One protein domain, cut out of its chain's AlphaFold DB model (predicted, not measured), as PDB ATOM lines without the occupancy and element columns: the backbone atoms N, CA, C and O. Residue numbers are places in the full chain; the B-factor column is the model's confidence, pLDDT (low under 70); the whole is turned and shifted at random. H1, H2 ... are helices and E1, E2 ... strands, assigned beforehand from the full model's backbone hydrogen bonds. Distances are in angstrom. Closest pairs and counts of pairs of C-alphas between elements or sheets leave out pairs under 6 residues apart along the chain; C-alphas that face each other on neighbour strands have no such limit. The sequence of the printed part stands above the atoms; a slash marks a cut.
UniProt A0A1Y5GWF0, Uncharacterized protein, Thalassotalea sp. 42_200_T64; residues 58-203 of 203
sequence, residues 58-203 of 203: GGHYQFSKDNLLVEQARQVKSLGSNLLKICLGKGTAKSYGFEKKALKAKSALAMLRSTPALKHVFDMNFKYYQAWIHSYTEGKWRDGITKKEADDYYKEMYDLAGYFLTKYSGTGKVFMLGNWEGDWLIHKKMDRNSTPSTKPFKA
ATOM      1  N   GLY A  58     284.185 369.452 402.348       75.12
ATOM      2  CA  GLY A  58     282.811 369.222 401.896       75.12
ATOM      3  C   GLY A  58     281.854 368.728 402.982       75.12
ATOM      4  O   GLY A  58     281.069 367.820 402.731       75.12
ATOM      5  N   GLY A  59     281.903 369.316 404.181       79.81
ATOM      6  CA  GLY A  59     280.945 369.005 405.246       79.81
ATOM      7  C   GLY A  59     279.486 369.186 404.798       79.81
ATOM      8  O   GLY A  59     279.130 370.197 404.196       79.81
ATOM      9  N   HIS A  60     278.637 368.200 405.098       81.75
ATOM     10  CA  HIS A  60     277.219 368.194 404.703       81.75
ATOM     11  C   HIS A  60     276.278 368.817 405.741       81.75
ATOM     12  O   HIS A  60     275.142 369.157 405.418       81.75
ATOM     13  N   TYR A  61     276.736 368.947 406.982       85.50
ATOM     14  CA  TYR A  61     275.974 369.496 408.094       85.50
ATOM     15  C   TYR A  61     276.914 370.215 409.064       85.50
ATOM     16  O   TYR A  61     278.134 370.067 408.996       85.50
ATOM     17  N   GLN A  62     276.324 370.999 409.959       90.81
ATOM     18  CA  GLN A  62     276.999 371.737 411.020       90.81
ATOM     19  C   GLN A  62     276.143 371.679 412.287       90.81
ATOM     20  O   GLN A  62     274.921 371.545 412.199       90.81
ATOM     21  N   PHE A  63     276.773 371.794 413.450       93.50
ATOM     22  CA  PHE A  63     276.095 371.801 414.748       93.50
ATOM     23  C   PHE A  63     276.011 373.196 415.372       93.50
ATOM     24  O   PHE A  63     275.259 373.404 416.323       93.50
ATOM     25  N   SER A  64     276.770 374.163 414.856       92.75
ATOM     26  CA  SER A  64     276.746 375.555 415.299       92.75
ATOM     27  C   SER A  64     275.935 376.447 414.356       92.75
ATOM     28  O   SER A  64     275.413 376.013 413.329       92.75
ATOM     29  N   LYS A  65     275.827 377.731 414.714       92.31
ATOM     30  CA  LYS A  65     275.244 378.783 413.863       92.31
ATOM     31  C   LYS A  65     276.281 379.488 412.983       92.31
ATOM     32  O   LYS A  65     275.916 380.384 412.226       92.31
ATOM     33  N   ASP A  66     277.553 379.126 413.104       91.19
ATOM     34  CA  ASP A  66     278.615 379.735 412.313       91.19
ATOM     35  C   ASP A  66     278.626 379.182 410.883       91.19
ATOM     36  O   ASP A  66     277.898 378.257 410.547       91.19
ATOM     37  N   ASN A  67     279.451 379.749 410.006       93.56
ATOM     38  CA  ASN A  67     279.636 379.200 408.667       93.56
ATOM     39  C   ASN A  67     280.272 377.785 408.714       93.56
ATOM     40  O   ASN A  67     281.209 377.561 409.486       93.56
ATOM     41  N   LEU A  68     279.817 376.882 407.830       93.44
ATOM     42  CA  LEU A  68     280.300 375.498 407.658       93.44
ATOM     43  C   LEU A  68     281.832 375.375 407.710       93.44
ATOM     44  O   LEU A  68     282.368 374.557 408.456       93.44
ATOM     45  N   LEU A  69     282.558 376.203 406.950       94.12
ATOM     46  CA  LEU A  69     284.020 376.157 406.906       94.12
ATOM     47  C   LEU A  69     284.661 376.590 408.232       94.12
ATOM     48  O   LEU A  69     285.687 376.043 408.632       94.12
ATOM     49  N   VAL A  70     284.069 377.560 408.926       95.38
ATOM     50  CA  VAL A  70     284.590 378.058 410.209       95.38
ATOM     51  C   VAL A  70     284.393 377.017 411.311       95.38
ATOM     52  O   VAL A  70     285.275 376.821 412.151       95.38
ATOM     53  N   GLU A  71     283.253 376.325 411.332       95.06
ATOM     54  CA  GLU A  71     283.052 375.174 412.218       95.06
ATOM     55  C   GLU A  71     284.032 374.045 411.893       95.06
ATOM     56  O   GLU A  71     284.745 373.590 412.786       95.06
ATOM     57  N   GLN A  72     284.147 373.668 410.617       94.44
ATOM     58  CA  GLN A  72     285.087 372.646 410.164       94.44
ATOM     59  C   GLN A  72     286.521 372.956 410.615       94.44
ATOM     60  O   GLN A  72     287.193 372.095 411.178       94.44
ATOM     61  N   ALA A  73     286.990 374.189 410.410       95.25
ATOM     62  CA  ALA A  73     288.329 374.603 410.815       95.25
ATOM     63  C   ALA A  73     288.524 374.517 412.336       95.25
ATOM     64  O   ALA A  73     289.572 374.064 412.796       95.25
ATOM     65  N   ARG A  74     287.516 374.879 413.139       94.94
ATOM     66  CA  ARG A  74     287.592 374.726 414.599       94.94
ATOM     67  C   ARG A  74     287.665 373.269 415.031       94.94
ATOM     68  O   ARG A  74     288.481 372.971 415.893       94.94
ATOM     69  N   GLN A  75     286.894 372.380 414.410       93.75
ATOM     70  CA  GLN A  75     286.949 370.948 414.717       93.75
ATOM     71  C   GLN A  75     288.280 370.318 414.288       93.75
ATOM     72  O   GLN A  75     288.905 369.579 415.039       93.75
ATOM     73  N   VAL A  76     288.792 370.675 413.108       93.94
ATOM     74  CA  VAL A  76     290.131 370.247 412.666       93.94
ATOM     75  C   VAL A  76     291.206 370.698 413.660       93.94
ATOM     76  O   VAL A  76     292.108 369.929 413.992       93.94
ATOM     77  N   LYS A  77     291.099 371.926 414.178       92.25
ATOM     78  CA  LYS A  77     292.027 372.456 415.180       92.25
ATOM     79  C   LYS A  77     291.867 371.804 416.557       92.25
ATOM     80  O   LYS A  77     292.879 371.566 417.210       92.25
ATOM     81  N   SER A  78     290.641 371.528 417.008       91.00
ATOM     82  CA  SER A  78     290.382 370.883 418.307       91.00
ATOM     83  C   SER A  78     290.904 369.447 418.345       91.00
ATOM     84  O   SER A  78     291.388 369.002 419.380       91.00
ATOM     85  N   LEU A  79     290.922 368.768 417.194       90.50
ATOM     86  CA  LEU A  79     291.552 367.459 417.002       90.50
ATOM     87  C   LEU A  79     293.092 367.515 416.941       90.50
ATOM     88  O   LEU A  79     293.732 366.513 416.636       90.50
ATOM     89  N   GLY A  80     293.698 368.673 417.217       87.19
ATOM     90  CA  GLY A  80     295.149 368.840 417.307       87.19
ATOM     91  C   GLY A  80     295.848 369.147 415.984       87.19
ATOM     92  O   GLY A  80     297.073 369.234 415.958       87.19
ATOM     93  N   SER A  81     295.113 369.356 414.885       90.62
ATOM     94  CA  SER A  81     295.744 369.679 413.604       90.62
ATOM     95  C   SER A  81     296.339 371.086 413.602       90.62
ATOM     96  O   SER A  81     295.696 372.066 413.993       90.62
ATOM     97  N   ASN A  82     297.542 371.201 413.042       90.69
ATOM     98  CA  ASN A  82     298.191 372.478 412.742       90.69
ATOM     99  C   ASN A  82     298.241 372.780 411.231       90.69
ATOM    100  O   ASN A  82     298.892 373.734 410.794       90.69
ATOM    101  N   LEU A  83     297.506 371.980 410.451       93.12
ATOM    102  CA  LEU A  83     297.255 372.155 409.028       93.12
ATOM    103  C   LEU A  83     295.757 372.334 408.779       93.12
ATOM    104  O   LEU A  83     294.943 371.502 409.182       93.12
ATOM    105  N   LEU A  84     295.408 373.399 408.063       94.88
ATOM    106  CA  LEU A  84     294.084 373.589 407.490       94.88
ATOM    107  C   LEU A  84     294.151 373.330 405.987       94.88
ATOM    108  O   LEU A  84     294.883 374.014 405.273       94.88
ATOM    109  N   LYS A  85     293.352 372.377 405.505       93.56
ATOM    110  CA  LYS A  85     293.180 372.129 404.075       93.56
ATOM    111  C   LYS A  85     291.804 372.568 403.603       93.56
ATOM    112  O   LYS A  85     290.809 372.221 404.234       93.56
ATOM    113  N   ILE A  86     291.756 373.305 402.497       92.38
ATOM    114  CA  ILE A  86     290.520 373.802 401.882       92.38
ATOM    115  C   ILE A  86     290.594 373.766 400.353       92.38
ATOM    116  O   ILE A  86     291.661 373.581 399.766       92.38
ATOM    117  N   CYS A  87     289.459 374.021 399.705       89.44
ATOM    118  CA  CYS A  87     289.378 374.222 398.259       89.44
ATOM    119  C   CYS A  87     288.934 375.658 397.966       89.44
ATOM    120  O   CYS A  87     287.948 376.137 398.533       89.44
ATOM    121  N   LEU A  88     289.602 376.331 397.038       88.06
ATOM    122  CA  LEU A  88     289.223 377.644 396.541       88.06
ATOM    123  C   LEU A  88     288.838 377.541 395.068       88.06
ATOM    124  O   LEU A  88     289.660 377.163 394.242       88.06
ATOM    125  N   GLY A  89     287.596 377.878 394.731       84.56
ATOM    126  CA  GLY A  89     287.130 377.843 393.351       84.56
ATOM    127  C   GLY A  89     285.633 378.074 393.228       84.56
ATOM    128  O   GLY A  89     284.893 377.997 394.207       84.56
ATOM    129  N   LYS A  90     285.163 378.285 391.995       78.31
ATOM    130  CA  LYS A  90     283.746 378.569 391.696       78.31
ATOM    131  C   LYS A  90     282.782 377.539 392.302       78.31
ATOM    132  O   LYS A  90     281.725 377.909 392.805       78.31
ATOM    133  N   GLY A  91     283.159 376.258 392.287       79.31
ATOM    134  CA  GLY A  91     282.346 375.160 392.821       79.31
ATOM    135  C   GLY A  91     282.376 374.998 394.344       79.31
ATOM    136  O   GLY A  91     281.550 374.270 394.886       79.31
ATOM    137  N   THR A  92     283.291 375.663 395.059       83.81
ATOM    138  CA  THR A  92     283.523 375.387 396.489       83.81
ATOM    139  C   THR A  92     282.603 376.184 397.407       83.81
ATOM    140  O   THR A  92     282.351 375.775 398.539       83.81
ATOM    141  N   ALA A  93     282.030 377.280 396.904       83.75
ATOM    142  CA  ALA A  93     281.188 378.177 397.685       83.75
ATOM    143  C   ALA A  93     279.980 377.485 398.327       83.75
ATOM    144  O   ALA A  93     279.685 377.728 399.495       83.75
ATOM    145  N   LYS A  94     279.308 376.583 397.601       81.75
ATOM    146  CA  LYS A  94     278.171 375.830 398.148       81.75
ATOM    147  C   LYS A  94     278.618 374.853 399.240       81.75
ATOM    148  O   LYS A  94     277.996 374.812 400.294       81.75
ATOM    149  N   SER A  95     279.707 374.120 399.004       84.56
ATOM    150  CA  SER A  95     280.242 373.109 399.931       84.56
ATOM    151  C   SER A  95     280.743 373.692 401.253       84.56
ATOM    152  O   SER A  95     280.840 372.973 402.239       84.56
ATOM    153  N   TYR A  96     281.054 374.988 401.278       90.44
ATOM    154  CA  TYR A  96     281.492 375.704 402.474       90.44
ATOM    155  C   TYR A  96     280.462 376.711 403.002       90.44
ATOM    156  O   TYR A  96     280.774 377.490 403.902       90.44
ATOM    157  N   GLY A  97     279.237 376.725 402.462       88.06
ATOM    158  CA  GLY A  97     278.167 377.615 402.925       88.06
ATOM    159  C   GLY A  97     278.472 379.107 402.761       88.06
ATOM    160  O   GLY A  97     278.068 379.905 403.605       88.06
ATOM    161  N   PHE A  98     279.227 379.493 401.729       90.56
ATOM    162  CA  PHE A  98     279.567 380.895 401.470       90.56
ATOM    163  C   PHE A  98     278.355 381.699 400.991       90.56
ATOM    164  O   PHE A  98     277.411 381.178 400.390       90.56
ATOM    165  N   GLU A  99     278.399 383.007 401.218       87.00
ATOM    166  CA  GLU A  99     277.342 383.926 400.825       87.00
ATOM    167  C   GLU A  99     277.231 384.051 399.297       87.00
ATOM    168  O   GLU A  99     278.200 383.898 398.550       87.00
ATOM    169  N   LYS A 100     276.049 384.455 398.805       85.75
ATOM    170  CA  LYS A 100     275.787 384.629 397.361       85.75
ATOM    171  C   LYS A 100     276.784 385.557 396.654       85.75
ATOM    172  O   LYS A 100     276.961 385.447 395.443       85.75
ATOM    173  N   LYS A 101     277.425 386.482 397.377       84.81
ATOM    174  CA  LYS A 101     278.452 387.376 396.818       84.81
ATOM    175  C   LYS A 101     279.683 386.598 396.341       84.81
ATOM    176  O   LYS A 101     280.193 386.915 395.269       84.81
ATOM    177  N   ALA A 102     280.098 385.560 397.067       85.19
ATOM    178  CA  ALA A 102     281.225 384.705 396.695       85.19
ATOM    179  C   ALA A 102     280.985 383.984 395.357       85.19
ATOM    180  O   ALA A 102     281.908 383.818 394.565       85.19
ATOM    181  N   LEU A 103     279.724 383.650 395.046       84.38
ATOM    182  CA  LEU A 103     279.327 383.024 393.774       84.38
ATOM    183  C   LEU A 103     279.535 383.932 392.552       84.38
ATOM    184  O   LEU A 103     279.583 383.442 391.428       84.38
ATOM    185  N   LYS A 104     279.641 385.249 392.762       88.19
ATOM    186  CA  LYS A 104     279.878 386.241 391.703       88.19
ATOM    187  C   LYS A 104     281.362 386.570 391.518       88.19
ATOM    188  O   LYS A 104     281.691 387.421 390.691       88.19
ATOM    189  N   ALA A 105     282.250 385.955 392.300       90.56
ATOM    190  CA  ALA A 105     283.682 386.161 392.162       90.56
ATOM    191  C   ALA A 105     284.169 385.715 390.776       90.56
ATOM    192  O   ALA A 105     283.681 384.735 390.216       90.56
ATOM    193  N   LYS A 106     285.142 386.454 390.239       90.25
ATOM    194  CA  LYS A 106     285.766 386.187 388.934       90.25
ATOM    195  C   LYS A 106     287.224 385.724 389.049       90.25
ATOM    196  O   LYS A 106     287.884 385.559 388.036       90.25
ATOM    197  N   SER A 107     287.726 385.576 390.272       91.38
ATOM    198  CA  SER A 107     289.060 385.060 390.579       91.38
ATOM    199  C   SER A 107     289.097 384.508 391.999       91.38
ATOM    200  O   SER A 107     288.285 384.904 392.849       91.38
ATOM    201  N   ALA A 108     290.073 383.650 392.288       90.44
ATOM    202  CA  ALA A 108     290.296 383.111 393.627       90.44
ATOM    203  C   ALA A 108     290.505 384.223 394.671       90.44
ATOM    204  O   ALA A 108     289.917 384.181 395.756       90.44
ATOM    205  N   LEU A 109     291.262 385.275 394.329       93.69
ATOM    206  CA  LEU A 109     291.464 386.426 395.213       93.69
ATOM    207  C   LEU A 109     290.170 387.219 395.447       93.69
ATOM    208  O   LEU A 109     289.899 387.647 396.571       93.69
ATOM    209  N   ALA A 110     289.350 387.417 394.410       93.19
ATOM    210  CA  ALA A 110     288.062 388.091 394.559       93.19
ATOM    211  C   ALA A 110     287.107 387.287 395.454       93.19
ATOM    212  O   ALA A 110     286.406 387.869 396.287       93.19
ATOM    213  N   MET A 111     287.108 385.956 395.338       92.19
ATOM    214  CA  MET A 111     286.333 385.087 396.221       92.19
ATOM    215  C   MET A 111     286.812 385.223 397.668       92.19
ATOM    216  O   MET A 111     285.999 385.506 398.546       92.19
ATOM    217  N   LEU A 112     288.122 385.128 397.910       92.50
ATOM    218  CA  LEU A 112     288.712 385.299 399.241       92.50
ATOM    219  C   LEU A 112     288.304 386.637 399.868       92.50
ATOM    220  O   LEU A 112     287.801 386.669 400.989       92.50
ATOM    221  N   ARG A 113     288.450 387.745 399.131       92.25
ATOM    222  CA  ARG A 113     288.106 389.096 399.615       92.25
ATOM    223  C   ARG A 113     286.613 389.299 399.870       92.25
ATOM    224  O   ARG A 113     286.245 390.177 400.644       92.25
ATOM    225  N   SER A 114     285.753 388.539 399.199       91.00
ATOM    226  CA  SER A 114     284.297 388.674 399.302       91.00
ATOM    227  C   SER A 114     283.642 387.696 400.279       91.00
ATOM    228  O   SER A 114     282.430 387.788 400.458       91.00
ATOM    229  N   THR A 115     284.427 386.824 400.925       93.81
ATOM    230  CA  THR A 115     283.936 385.747 401.797       93.81
ATOM    231  C   THR A 115     284.492 385.903 403.221       93.81
ATOM    232  O   THR A 115     285.635 385.516 403.483       93.81
ATOM    233  N   PRO A 116     283.708 386.437 404.178       94.50
ATOM    234  CA  PRO A 116     284.131 386.599 405.572       94.50
ATOM    235  C   PRO A 116     284.629 385.305 406.229       94.50
ATOM    236  O   PRO A 116     285.609 385.335 406.974       94.50
ATOM    237  N   ALA A 117     284.011 384.163 405.916       94.19
ATOM    238  CA  ALA A 117     284.421 382.860 406.438       94.19
ATOM    239  C   ALA A 117     285.858 382.479 406.046       94.19
ATOM    240  O   ALA A 117     286.610 381.993 406.890       94.19
ATOM    241  N   LEU A 118     286.268 382.754 404.799       94.69
ATOM    242  CA  LEU A 118     287.641 382.515 404.343       94.69
ATOM    243  C   LEU A 118     288.633 383.369 405.127       94.69
ATOM    244  O   LEU A 118     289.626 382.852 405.633       94.69
ATOM    245  N   LYS A 119     288.334 384.663 405.292       94.75
ATOM    246  CA  LYS A 119     289.161 385.549 406.117       94.75
ATOM    247  C   LYS A 119     289.294 385.010 407.544       94.75
ATOM    248  O   LYS A 119     290.403 384.944 408.060       94.75
ATOM    249  N   HIS A 120     288.185 384.595 408.158       96.56
ATOM    250  CA  HIS A 120     288.190 384.052 409.515       96.56
ATOM    251  C   HIS A 120     289.136 382.850 409.620       96.56
ATOM    252  O   HIS A 120     290.028 382.855 410.465       96.56
ATOM    253  N   VAL A 121     289.008 381.845 408.751       96.06
ATOM    254  CA  VAL A 121     289.851 380.643 408.864       96.06
ATOM    255  C   VAL A 121     291.327 380.904 408.565       96.06
ATOM    256  O   VAL A 121     292.184 380.307 409.213       96.06
ATOM    257  N   PHE A 122     291.653 381.833 407.662       96.44
ATOM    258  CA  PHE A 122     293.045 382.236 407.429       96.44
ATOM    259  C   PHE A 122     293.644 383.035 408.598       96.44
ATOM    260  O   PHE A 122     294.845 382.940 408.853       96.44
ATOM    261  N   ASP A 123     292.813 383.746 409.360       96.12
ATOM    262  CA  ASP A 123     293.225 384.454 410.574       96.12
ATOM    263  C   ASP A 123     293.342 383.526 411.803       96.12
ATOM    264  O   ASP A 123     293.953 383.906 412.803       96.12
ATOM    265  N   MET A 124     292.821 382.291 411.746       96.19
ATOM    266  CA  MET A 124     293.002 381.303 412.821       96.19
ATOM    267  C   MET A 124     294.481 380.943 413.017       96.19
ATOM    268  O   MET A 124     295.327 381.176 412.162       96.19
ATOM    269  N   ASN A 125     294.832 380.337 414.150       92.75
ATOM    270  CA  ASN A 125     296.223 379.988 414.438       92.75
ATOM    271  C   ASN A 125     296.617 378.599 413.896       92.75
ATOM    272  O   ASN A 125     296.891 377.696 414.685       92.75
ATOM    273  N   PHE A 126     296.596 378.395 412.579       93.62
ATOM    274  CA  PHE A 126     297.297 377.266 411.954       93.62
ATOM    275  C   PHE A 126     298.688 377.708 411.498       93.62
ATOM    276  O   PHE A 126     298.884 378.867 411.115       93.62
ATOM    277  N   LYS A 127     299.644 376.777 411.513       92.31
ATOM    278  CA  LYS A 127     300.964 376.949 410.899       92.31
ATOM    279  C   LYS A 127     300.887 376.758 409.389       92.31
ATOM    280  O   LYS A 127     301.482 377.543 408.655       92.31
ATOM    281  N   TYR A 128     300.147 375.746 408.942       93.94
ATOM    282  CA  TYR A 128     300.085 375.326 407.546       93.94
ATOM    283  C   TYR A 128     298.686 375.520 406.962       93.94
ATOM    284  O   TYR A 128     297.686 375.112 407.551       93.94
ATOM    285  N   TYR A 129     298.628 376.093 405.766       95.44
ATOM    286  CA  TYR A 129     297.407 376.261 404.989       95.44
ATOM    287  C   TYR A 129     297.613 375.634 403.625       95.44
ATOM    288  O   TYR A 129     298.417 376.124 402.839       95.44
ATOM    289  N   GLN A 130     296.888 374.562 403.338       94.25
ATOM    290  CA  GLN A 130     296.875 373.950 402.019       94.25
ATOM    291  C   GLN A 130     295.579 374.328 401.304       94.25
ATOM    292  O   GLN A 130     294.487 374.058 401.801       94.25
ATOM    293  N   ALA A 131     295.686 374.938 400.130       92.50
ATOM    294  CA  ALA A 131     294.532 375.272 399.310       92.50
ATOM    295  C   ALA A 131     294.639 374.593 397.947       92.50
ATOM    296  O   ALA A 131     295.596 374.825 397.205       92.50
ATOM    297  N   TRP A 132     293.633 373.788 397.608       90.06
ATOM    298  CA  TRP A 132     293.404 373.390 396.225       90.06
ATOM    299  C   TRP A 132     292.736 374.530 395.475       90.06
ATOM    300  O   TRP A 132     291.625 374.927 395.820       90.06
ATOM    301  N   ILE A 133     293.416 375.071 394.474       88.69
ATOM    302  CA  ILE A 133     292.943 376.177 393.657       88.69
ATOM    303  C   ILE A 133     292.346 375.610 392.373       88.69
ATOM    304  O   ILE A 133     293.029 374.972 391.574       88.69
ATOM    305  N   HIS A 134     291.060 375.870 392.170       85.50
ATOM    306  CA  HIS A 134     290.430 375.789 390.862       85.50
ATOM    307  C   HIS A 134     290.365 377.208 390.322       85.50
ATOM    308  O   HIS A 134     289.546 378.018 390.771       85.50
ATOM    309  N   SER A 135     291.275 377.504 389.401       84.00
ATOM    310  CA  SER A 135     291.343 378.807 388.757       84.00
ATOM    311  C   SER A 135     290.014 379.156 388.083       84.00
ATOM    312  O   SER A 135     289.286 378.290 387.591       84.00
ATOM    313  N   TYR A 136     289.684 380.445 388.116       86.94
ATOM    314  CA  TYR A 136     288.510 380.994 387.443       86.94
ATOM    315  C   TYR A 136     288.783 381.288 385.967       86.94
ATOM    316  O   TYR A 136     287.838 381.511 385.211       86.94
ATOM    317  N   THR A 137     290.052 381.278 385.558       82.38
ATOM    318  CA  THR A 137     290.465 381.327 384.159       82.38
ATOM    319  C   THR A 137     290.096 380.002 383.485       82.38
ATOM    320  O   THR A 137     290.588 378.931 383.851       82.38
ATOM    321  N   GLU A 138     289.193 380.064 382.505       74.12
ATOM    322  CA  GLU A 138     288.760 378.916 381.700       74.12
ATOM    323  C   GLU A 138     289.775 378.642 380.586       74.12
ATOM    324  O   GLU A 138     289.617 379.082 379.453       74.12
ATOM    325  N   GLY A 139     290.843 377.930 380.917       70.25
ATOM    326  CA  GLY A 139     291.808 377.431 379.951       70.25
ATOM    327  C   GLY A 139     291.356 376.118 379.346       70.25
ATOM    328  O   GLY A 139     290.817 375.233 380.023       70.25
ATOM    329  N   LYS A 140     291.612 375.963 378.056       75.88
ATOM    330  CA  LYS A 140     291.257 374.758 377.315       75.88
ATOM    331  C   LYS A 140     292.341 373.682 377.417       75.88
ATOM    332  O   LYS A 140     292.856 373.202 376.421       75.88
ATOM    333  N   TRP A 141     292.600 373.181 378.628       75.88
ATOM    334  CA  TRP A 141     293.630 372.161 378.941       75.88
ATOM    335  C   TRP A 141     293.728 370.953 377.979       75.88
ATOM    336  O   TRP A 141     294.760 370.289 377.929       75.88
ATOM    337  N   ARG A 142     292.662 370.646 377.228       75.19
ATOM    338  CA  ARG A 142     292.569 369.524 376.281       75.19
ATOM    339  C   ARG A 142     293.006 369.831 374.848       75.19
ATOM    340  O   ARG A 142     293.190 368.876 374.091       75.19
ATOM    341  N   ASP A 143     293.078 371.093 374.437       77.00
ATOM    342  CA  ASP A 143     293.545 371.493 373.098       77.00
ATOM    343  C   ASP A 143     294.865 372.278 373.131       77.00
ATOM    344  O   ASP A 143     295.527 372.400 372.101       77.00
ATOM    345  N   GLY A 144     295.301 372.676 374.323       75.69
ATOM    346  CA  GLY A 144     296.537 373.400 374.570       75.69
ATOM    347  C   GLY A 144     296.269 374.550 375.532       75.69
ATOM    348  O   GLY A 144     295.153 374.749 375.997       75.69
ATOM    349  N   ILE A 145     297.302 375.310 375.869       80.12
ATOM    350  CA  ILE A 145     297.127 376.581 376.572       80.12
ATOM    351  C   ILE A 145     297.792 377.626 375.699       80.12
ATOM    352  O   ILE A 145     299.006 377.583 375.495       80.12
ATOM    353  N   THR A 146     296.997 378.551 375.171       86.62
ATOM    354  CA  THR A 146     297.529 379.693 374.428       86.62
ATOM    355  C   THR A 146     298.354 380.577 375.357       86.62
ATOM    356  O   THR A 146     298.134 380.620 376.571       86.62
ATOM    357  N   LYS A 147     299.265 381.380 374.796       88.69
ATOM    358  CA  LYS A 147     300.037 382.340 375.598       88.69
ATOM    359  C   LYS A 147     299.143 383.255 376.447       88.69
ATOM    360  O   LYS A 147     299.462 383.509 377.602       88.69
ATOM    361  N   LYS A 148     298.008 383.704 375.902       89.94
ATOM    362  CA  LYS A 148     297.065 384.546 376.644       89.94
ATOM    363  C   LYS A 148     296.452 383.814 377.844       89.94
ATOM    364  O   LYS A 148     296.401 384.389 378.924       89.94
ATOM    365  N   GLU A 149     295.995 382.576 377.668       88.25
ATOM    366  CA  GLU A 149     295.442 381.787 378.778       88.25
ATOM    367  C   GLU A 149     296.507 381.518 379.848       88.25
ATOM    368  O   GLU A 149     296.222 381.637 381.036       88.25
ATOM    369  N   ALA A 150     297.746 381.223 379.439       88.12
ATOM    370  CA  ALA A 150     298.868 381.049 380.359       88.12
ATOM    371  C   ALA A 150     299.156 382.330 381.161       88.12
ATOM    372  O   ALA A 150     299.327 382.263 382.380       88.12
ATOM    373  N   ASP A 151     299.162 383.492 380.500       92.44
ATOM    374  CA  ASP A 151     299.369 384.793 381.143       92.44
ATOM    375  C   ASP A 151     298.215 385.120 382.122       92.44
ATOM    376  O   ASP A 151     298.463 385.597 383.234       92.44
ATOM    377  N   ASP A 152     296.963 384.796 381.772       91.19
ATOM    378  CA  ASP A 152     295.794 384.977 382.647       91.19
ATOM    379  C   ASP A 152     295.843 384.039 383.875       91.19
ATOM    380  O   ASP A 152     295.573 384.472 385.001       91.19
ATOM    381  N   TYR A 153     296.238 382.771 383.697       88.88
ATOM    382  CA  TYR A 153     296.471 381.825 384.798       88.88
ATOM    383  C   TYR A 153     297.568 382.308 385.739       88.88
ATOM    384  O   TYR A 153     297.390 382.320 386.962       88.88
ATOM    385  N   TYR A 154     298.703 382.719 385.169       91.75
ATOM    386  CA  TYR A 154     299.832 383.231 385.932       91.75
ATOM    387  C   TYR A 154     299.411 384.450 386.746       91.75
ATOM    388  O   TYR A 154     299.694 384.515 387.942       91.75
ATOM    389  N   LYS A 155     298.674 385.382 386.134       94.62
ATOM    390  CA  LYS A 155     298.183 386.576 386.818       94.62
ATOM    391  C   LYS A 155     297.259 386.244 387.990       94.62
ATOM    392  O   LYS A 155     297.423 386.829 389.061       94.62
ATOM    393  N   GLU A 156     296.311 385.321 387.823       92.31
ATOM    394  CA  GLU A 156     295.409 384.931 388.913       92.31
ATOM    395  C   GLU A 156     296.184 384.361 390.112       92.31
ATOM    396  O   GLU A 156     295.938 384.754 391.259       92.31
ATOM    397  N   MET A 157     297.144 383.473 389.849       92.88
ATOM    398  CA  MET A 157     297.970 382.863 390.893       92.88
ATOM    399  C   MET A 157     298.931 383.865 391.533       92.88
ATOM    400  O   MET A 157     299.079 383.862 392.756       92.88
ATOM    401  N   TYR A 158     299.532 384.748 390.735       96.06
ATOM    402  CA  TYR A 158     300.403 385.823 391.203       96.06
ATOM    403  C   TYR A 158     299.662 386.759 392.161       96.06
ATOM    404  O   TYR A 158     300.137 387.009 393.268       96.06
ATOM    405  N   ASP A 159     298.470 387.227 391.781       96.31
ATOM    406  CA  ASP A 159     297.672 388.134 392.610       96.31
ATOM    407  C   ASP A 159     297.277 387.465 393.942       96.31
ATOM    408  O   ASP A 159     297.339 388.091 395.007       96.31
ATOM    409  N   LEU A 160     296.895 386.181 393.910       95.12
ATOM    410  CA  LEU A 160     296.546 385.413 395.108       95.12
ATOM    411  C   LEU A 160     297.758 385.198 396.029       95.12
ATOM    412  O   LEU A 160     297.668 385.449 397.233       95.12
ATOM    413  N   ALA A 161     298.890 384.757 395.478       96.44
ATOM    414  CA  ALA A 161     300.121 384.543 396.235       96.44
ATOM    415  C   ALA A 161     300.639 385.859 396.835       96.44
ATOM    416  O   ALA A 161     300.948 385.916 398.026       96.44
ATOM    417  N   GLY A 162     300.644 386.938 396.046       97.88
ATOM    418  CA  GLY A 162     301.020 388.278 396.491       97.88
ATOM    419  C   GLY A 162     300.148 388.780 397.641       97.88
ATOM    420  O   GLY A 162     300.665 389.357 398.600       97.88
ATOM    421  N   TYR A 163     298.839 388.499 397.615       97.25
ATOM    422  CA  TYR A 163     297.957 388.806 398.740       97.25
ATOM    423  C   TYR A 163     298.366 388.068 400.016       97.25
ATOM    424  O   TYR A 163     298.478 388.712 401.057       97.25
ATOM    425  N   PHE A 164     298.604 386.753 399.962       97.06
ATOM    426  CA  PHE A 164     298.997 385.993 401.153       97.06
ATOM    427  C   PHE A 164     300.344 386.453 401.707       97.06
ATOM    428  O   PHE A 164     300.449 386.689 402.911       97.06
ATOM    429  N   LEU A 165     301.333 386.648 400.832       97.12
ATOM    430  CA  LEU A 165     302.653 387.154 401.209       97.12
ATOM    431  C   LEU A 165     302.555 388.526 401.872       97.12
ATOM    432  O   LEU A 165     303.174 388.737 402.904       97.12
ATOM    433  N   THR A 166     301.737 389.433 401.339       97.81
ATOM    434  CA  THR A 166     301.574 390.779 401.910       97.81
ATOM    435  C   THR A 166     300.784 390.748 403.217       97.81
ATOM    436  O   THR A 166     301.186 391.342 404.213       97.81
ATOM    437  N   LYS A 167     299.638 390.058 403.232       97.44
ATOM    438  CA  LYS A 167     298.688 390.089 404.352       97.44
ATOM    439  C   LYS A 167     299.187 389.328 405.575       97.44
ATOM    440  O   LYS A 167     298.890 389.738 406.694       97.44
ATOM    441  N   TYR A 168     299.899 388.226 405.357       96.94
ATOM    442  CA  TYR A 168     300.345 387.314 406.408       96.94
ATOM    443  C   TYR A 168     301.871 387.285 406.558       96.94
ATOM    444  O   TYR A 168     302.398 386.401 407.242       96.94
ATOM    445  N   SER A 169     302.586 388.257 405.979       97.19
ATOM    446  CA  SER A 169     304.020 388.442 406.224       97.19
ATOM    447  C   SER A 169     304.314 388.513 407.723       97.19
ATOM    448  O   SER A 169     303.542 389.089 408.490       97.19
ATOM    449  N   GLY A 170     305.412 387.897 408.156       96.44
ATOM    450  CA  GLY A 170     305.845 387.912 409.558       96.44
ATOM    451  C   GLY A 170     305.000 387.069 410.523       96.44
ATOM    452  O   GLY A 170     305.396 386.887 411.668       96.44
ATOM    453  N   THR A 171     303.879 386.482 410.087       96.12
ATOM    454  CA  THR A 171     303.039 385.630 410.956       96.12
ATOM    455  C   THR A 171     303.607 384.224 411.168       96.12
ATOM    456  O   THR A 171     303.087 383.454 411.973       96.12
ATOM    457  N   GLY A 172     304.637 383.851 410.402       93.88
ATOM    458  CA  GLY A 172     305.195 382.501 410.386       93.88
ATOM    459  C   GLY A 172     304.292 381.450 409.729       93.88
ATOM    460  O   GLY A 172     304.631 380.267 409.786       93.88
ATOM    461  N   LYS A 173     303.166 381.843 409.120       95.31
ATOM    462  CA  LYS A 173     302.267 380.947 408.376       95.31
ATOM    463  C   LYS A 173     302.905 380.479 407.070       95.31
ATOM    464  O   LYS A 173     303.615 381.235 406.413       95.31
ATOM    465  N   VAL A 174     302.603 379.246 406.680       95.50
ATOM    466  CA  VAL A 174     303.038 378.639 405.419       95.50
ATOM    467  C   VAL A 174     301.808 378.327 404.576       95.50
ATOM    468  O   VAL A 174     300.940 377.564 404.999       95.50
ATOM    469  N   PHE A 175     301.742 378.911 403.381       96.62
ATOM    470  CA  PHE A 175     300.672 378.674 402.416       96.62
ATOM    471  C   PHE A 175     301.178 377.766 401.294       96.62
ATOM    472  O   PHE A 175     302.174 378.067 400.643       96.62
ATOM    473  N   MET A 176     300.479 376.657 401.067       95.31
ATOM    474  CA  MET A 176     300.731 375.685 400.007       95.31
ATOM    475  C   MET A 176     299.550 375.724 399.044       95.31
ATOM    476  O   MET A 176     298.455 375.260 399.369       95.31
ATOM    477  N   LEU A 177     299.760 376.314 397.872       93.00
ATOM    478  CA  LEU A 177     298.736 376.450 396.841       93.00
ATOM    479  C   LEU A 177     298.998 375.390 395.771       93.00
ATOM    480  O   LEU A 177     300.093 375.341 395.218       93.00
ATOM    481  N   GLY A 178     298.019 374.531 395.502       85.19
ATOM    482  CA  GLY A 178     298.135 373.480 394.492       85.19
ATOM    483  C   GLY A 178     296.899 373.423 393.611       85.19
ATOM    484  O   GLY A 178     295.814 373.777 394.056       85.19
ATOM    485  N   ASN A 179     297.045 372.957 392.377       79.38
ATOM    486  CA  ASN A 179     295.913 372.766 391.473       79.38
ATOM    487  C   ASN A 179     295.278 371.388 391.725       79.38
ATOM    488  O   ASN A 179     295.992 370.415 391.969       79.38
ATOM    489  N   TRP A 180     293.949 371.300 391.682       73.94
ATOM    490  CA  TRP A 180     293.233 370.021 391.761       73.94
ATOM    491  C   TRP A 180     293.209 369.344 390.386       73.94
ATOM    492  O   TRP A 180     292.768 369.970 389.424       73.94
ATOM    493  N   GLU A 181     293.648 368.079 390.310       70.38
ATOM    494  CA  GLU A 181     293.476 367.210 389.129       70.38
ATOM    495  C   GLU A 181     294.003 367.815 387.806       70.38
ATOM    496  O   GLU A 181     293.422 367.640 386.740       70.38
ATOM    497  N   GLY A 182     295.112 368.561 387.853       69.06
ATOM    498  CA  GLY A 182     295.645 369.256 386.673       69.06
ATOM    499  C   GLY A 182     295.991 368.322 385.507       69.06
ATOM    500  O   GLY A 182     295.701 368.638 384.359       69.06
ATOM    501  N   ASP A 183     296.545 367.149 385.798       70.94
ATOM    502  CA  ASP A 183     296.801 366.067 384.843       70.94
ATOM    503  C   ASP A 183     295.504 365.437 384.316       70.94
ATOM    504  O   ASP A 183     295.344 365.233 383.112       70.94
ATOM    505  N   TRP A 184     294.525 365.216 385.191       73.56
ATOM    506  CA  TRP A 184     293.195 364.736 384.816       73.56
ATOM    507  C   TRP A 184     292.466 365.688 383.856       73.56
ATOM    508  O   TRP A 184     291.764 365.239 382.947       73.56
ATOM    509  N   LEU A 185     292.659 367.004 383.997       73.88
ATOM    510  CA  LEU A 185     292.095 368.004 383.082       73.88
ATOM    511  C   LEU A 185     292.670 367.897 381.659       73.88
ATOM    512  O   LEU A 185     291.998 368.295 380.702       73.88
ATOM    513  N   ILE A 186     293.860 367.308 381.508       73.69
ATOM    514  CA  ILE A 186     294.517 367.057 380.217       73.69
ATOM    515  C   ILE A 186     293.968 365.773 379.562       73.69
ATOM    516  O   ILE A 186     293.979 365.646 378.333       73.69
ATOM    517  N   HIS A 187     293.406 364.835 380.338       71.25
ATOM    518  CA  HIS A 187     292.801 363.623 379.784       71.25
ATOM    519  C   HIS A 187     291.552 363.943 378.948       71.25
ATOM    520  O   HIS A 187     290.573 364.570 379.385       71.25
ATOM    521  N   LYS A 188     291.544 363.442 377.708       65.31
ATOM    522  CA  LYS A 188     290.346 363.476 376.868       65.31
ATOM    523  C   LYS A 188     289.265 362.615 377.525       65.31
ATOM    524  O   LYS A 188     289.505 361.469 377.879       65.31
ATOM    525  N   LYS A 189     288.060 363.176 377.661       66.81
ATOM    526  CA  LYS A 189     286.853 362.504 378.182       66.81
ATOM    527  C   LYS A 189     286.913 362.004 379.638       66.81
ATOM    528  O   LYS A 189     285.982 361.313 380.030       66.81
ATOM    529  N   MET A 190     287.919 362.383 380.444       65.56
ATOM    530  CA  MET A 190     288.050 361.905 381.838       65.56
ATOM    531  C   MET A 190     288.053 360.365 381.921       65.56
ATOM    532  O   MET A 190     287.435 359.762 382.799       65.56
ATOM    533  N   ASP A 191     288.700 359.721 380.949       74.25
ATOM    534  CA  ASP A 191     288.808 358.267 380.875       74.25
ATOM    535  C   ASP A 191     290.121 357.805 381.515       74.25
ATOM    536  O   ASP A 191     291.207 358.102 381.009       74.25
ATOM    537  N   ARG A 192     290.012 357.038 382.608       77.69
ATOM    538  CA  ARG A 192     291.158 356.498 383.360       77.69
ATOM    539  C   ARG A 192     292.038 355.542 382.551       77.69
ATOM    540  O   ARG A 192     293.177 355.315 382.935       77.69
ATOM    541  N   ASN A 193     291.508 354.969 381.471       83.25
ATOM    542  CA  ASN A 193     292.232 354.032 380.613       83.25
ATOM    543  C   ASN A 193     292.856 354.728 379.397       83.25
ATOM    544  O   ASN A 193     293.516 354.082 378.585       83.25
ATOM    545  N   SER A 194     292.635 356.037 379.236       75.69
ATOM    546  CA  SER A 194     293.168 356.770 378.094       75.69
ATOM    547  C   SER A 194     294.670 357.006 378.237       75.69
ATOM    548  O   SER A 194     295.149 357.527 379.242       75.69
ATOM    549  N   THR A 195     295.425 356.656 377.197       75.25
ATOM    550  CA  THR A 195     296.844 357.010 377.097       75.25
ATOM    551  C   THR A 195     296.974 358.433 376.545       75.25
ATOM    552  O   THR A 195     296.428 358.715 375.471       75.25
ATOM    553  N   PRO A 196     297.677 359.349 377.238       69.19
ATOM    554  CA  PRO A 196     297.956 360.679 376.711       69.19
ATOM    555  C   PRO A 196     298.695 360.617 375.367       69.19
ATOM    556  O   PRO A 196     299.539 359.751 375.137       69.19
ATOM    557  N   SER A 197     298.385 361.549 374.464       70.06
ATOM    558  CA  SER A 197     299.089 361.670 373.182       70.06
ATOM    559  C   SER A 197     300.558 362.030 373.413       70.06
ATOM    560  O   SER A 197     300.849 362.959 374.158       70.06
ATOM    561  N   THR A 198     301.476 361.369 372.704       74.88
ATOM    562  CA  THR A 198     302.903 361.739 372.686       74.88
ATOM    563  C   THR A 198     303.189 362.979 371.839       74.88
ATOM    564  O   THR A 198     304.269 363.559 371.930       74.88
ATOM    565  N   LYS A 199     302.236 363.406 370.999       71.94
ATOM    566  CA  LYS A 199     302.364 364.638 370.213       71.94
ATOM    567  C   LYS A 199     302.137 365.856 371.111       71.94
ATOM    568  O   LYS A 199     301.098 365.886 371.779       71.94
ATOM    569  N   PRO A 200     303.033 366.859 371.088       66.19
ATOM    570  CA  PRO A 200     302.826 368.097 371.824       66.19
ATOM    571  C   PRO A 200     301.581 368.824 371.305       66.19
ATOM    572  O   PRO A 200     301.260 368.768 370.113       66.19
ATOM    573  N   PHE A 201     300.885 369.518 372.206       65.00
ATOM    574  CA  PHE A 201     299.839 370.457 371.815       65.00
ATOM    575  C   PHE A 201     300.460 371.586 370.986       65.00
ATOM    576  O   PHE A 201     301.574 372.032 371.269       65.00
ATOM    577  N   LYS A 202     299.760 372.030 369.938       58.69
ATOM    578  CA  LYS A 202     300.165 373.225 369.195       58.69
ATOM    579  C   LYS A 202     299.781 374.434 370.049       58.69
ATOM    580  O   LYS A 202     298.594 374.622 370.295       58.69
ATOM    581  N   ALA A 203     300.783 375.155 370.547       53.81
ATOM    582  CA  ALA A 203     300.608 376.389 371.313       53.81
ATOM    583  C   ALA A 203     300.129 377.551 370.431       53.81
ATOM    584  O   ALA A 203     300.481 377.547 369.227       53.81
TER     585      ALA A 203
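What this domain is: This is residues 58 to 203 of the 203 residues of an uncharacterized protein of Thalassotalea sp. 42_200_T64 (UniProt A0A1Y5GWF0). A small three-stranded sheet has helices H1, H4, H3 and H5 curving round it from edge strand E1 to edge strand E3. Long H5 reaches past the sheet toward a looser end made by residues 134 to 146, H6 and the tail 187 to 203. The 146 printed residues include six named helices and three strands, H1 E1 H2 H3 H4 E2 H5 E3 H6, of mixed class; the sheet, E1 E2 E3, is parallel. The whole is only just compact, close to loose, with a radius of gyration of the C-alphas of 17.1 A and spans of 51 by 34 by 30 A.

How they stand to each other: H1, residues 68 to 78, only grazes the sheet of E1, 83 to 88, E2, 128 to 133, and E3, 174 to 179; its closest C-alphas to E1 are Ala 73 and Leu 84, 6.7 A. Inner E2 is parallel to E1 at 18 degrees, with N 86 and O 130 within hydrogen-bond range at 2.9 A, and to E3 at 21 degrees, with N 131 and O 176 at 2.9 A. H2, 92 to 95, touches no helix and is only just not on the sheet, with 4 pairs of C-alphas within 10 A. H3, 108 to 114, and H4, 116 to 123, only graze the sheet, H3 only just on it with 5 such pairs; they only just touch, with 3 pairs within 8 A, only at the corner, closest at C-alphas Leu 112 and Leu 118, 5.9 A. H4 touches H1, closest at C-alphas Val 121 and Val 70, 6.0 A, at a shallow tilt of 21 degrees, the same way. H5, 147 to 167, grazes the sheet with residues 157 to 165 and touches H3 with 156 to 163 alone, closest at C-alphas Leu 160 and Leu 109, 5.2 A, at a steep tilt of 46 degrees. E1, H2 H3 H4, E2 and E2, H5, E3 are strand-helix-strand units, parallel neighbour strands joined through helices; the crossover of the second is right-handed. H6, 182 to 186, is not on the sheet and touches no helix. Every O i to N i+4 pair is within range in H1, H3, H4 and H5; H2 is too short for one, and H6 has 0 of 1 but 2 of 2 O i to N i+3 pairs.

Where its parts are: H1 begins at C-alpha 68 (280.300, 375.498, 407.658) and is 15.4 A long. E1, E2 and E3 measure 15.8, 15.6 and 16.7 A. H5 is 29.8 A long from C-alpha 147 (300.037, 382.340, 375.598), and H6 ends at C-alpha 186 (294.517, 367.057, 380.217).

The domain as a whole: The two farthest C-alphas, of Lys 65 and Lys 199, are 53.3 A apart. The printed part has no cut; the links H2 to H3 and E2 to H5 are long. Mean pLDDT of the printed part is 86.9, under 70 at residues 182, 188 to 190, 196 and 200 to 203.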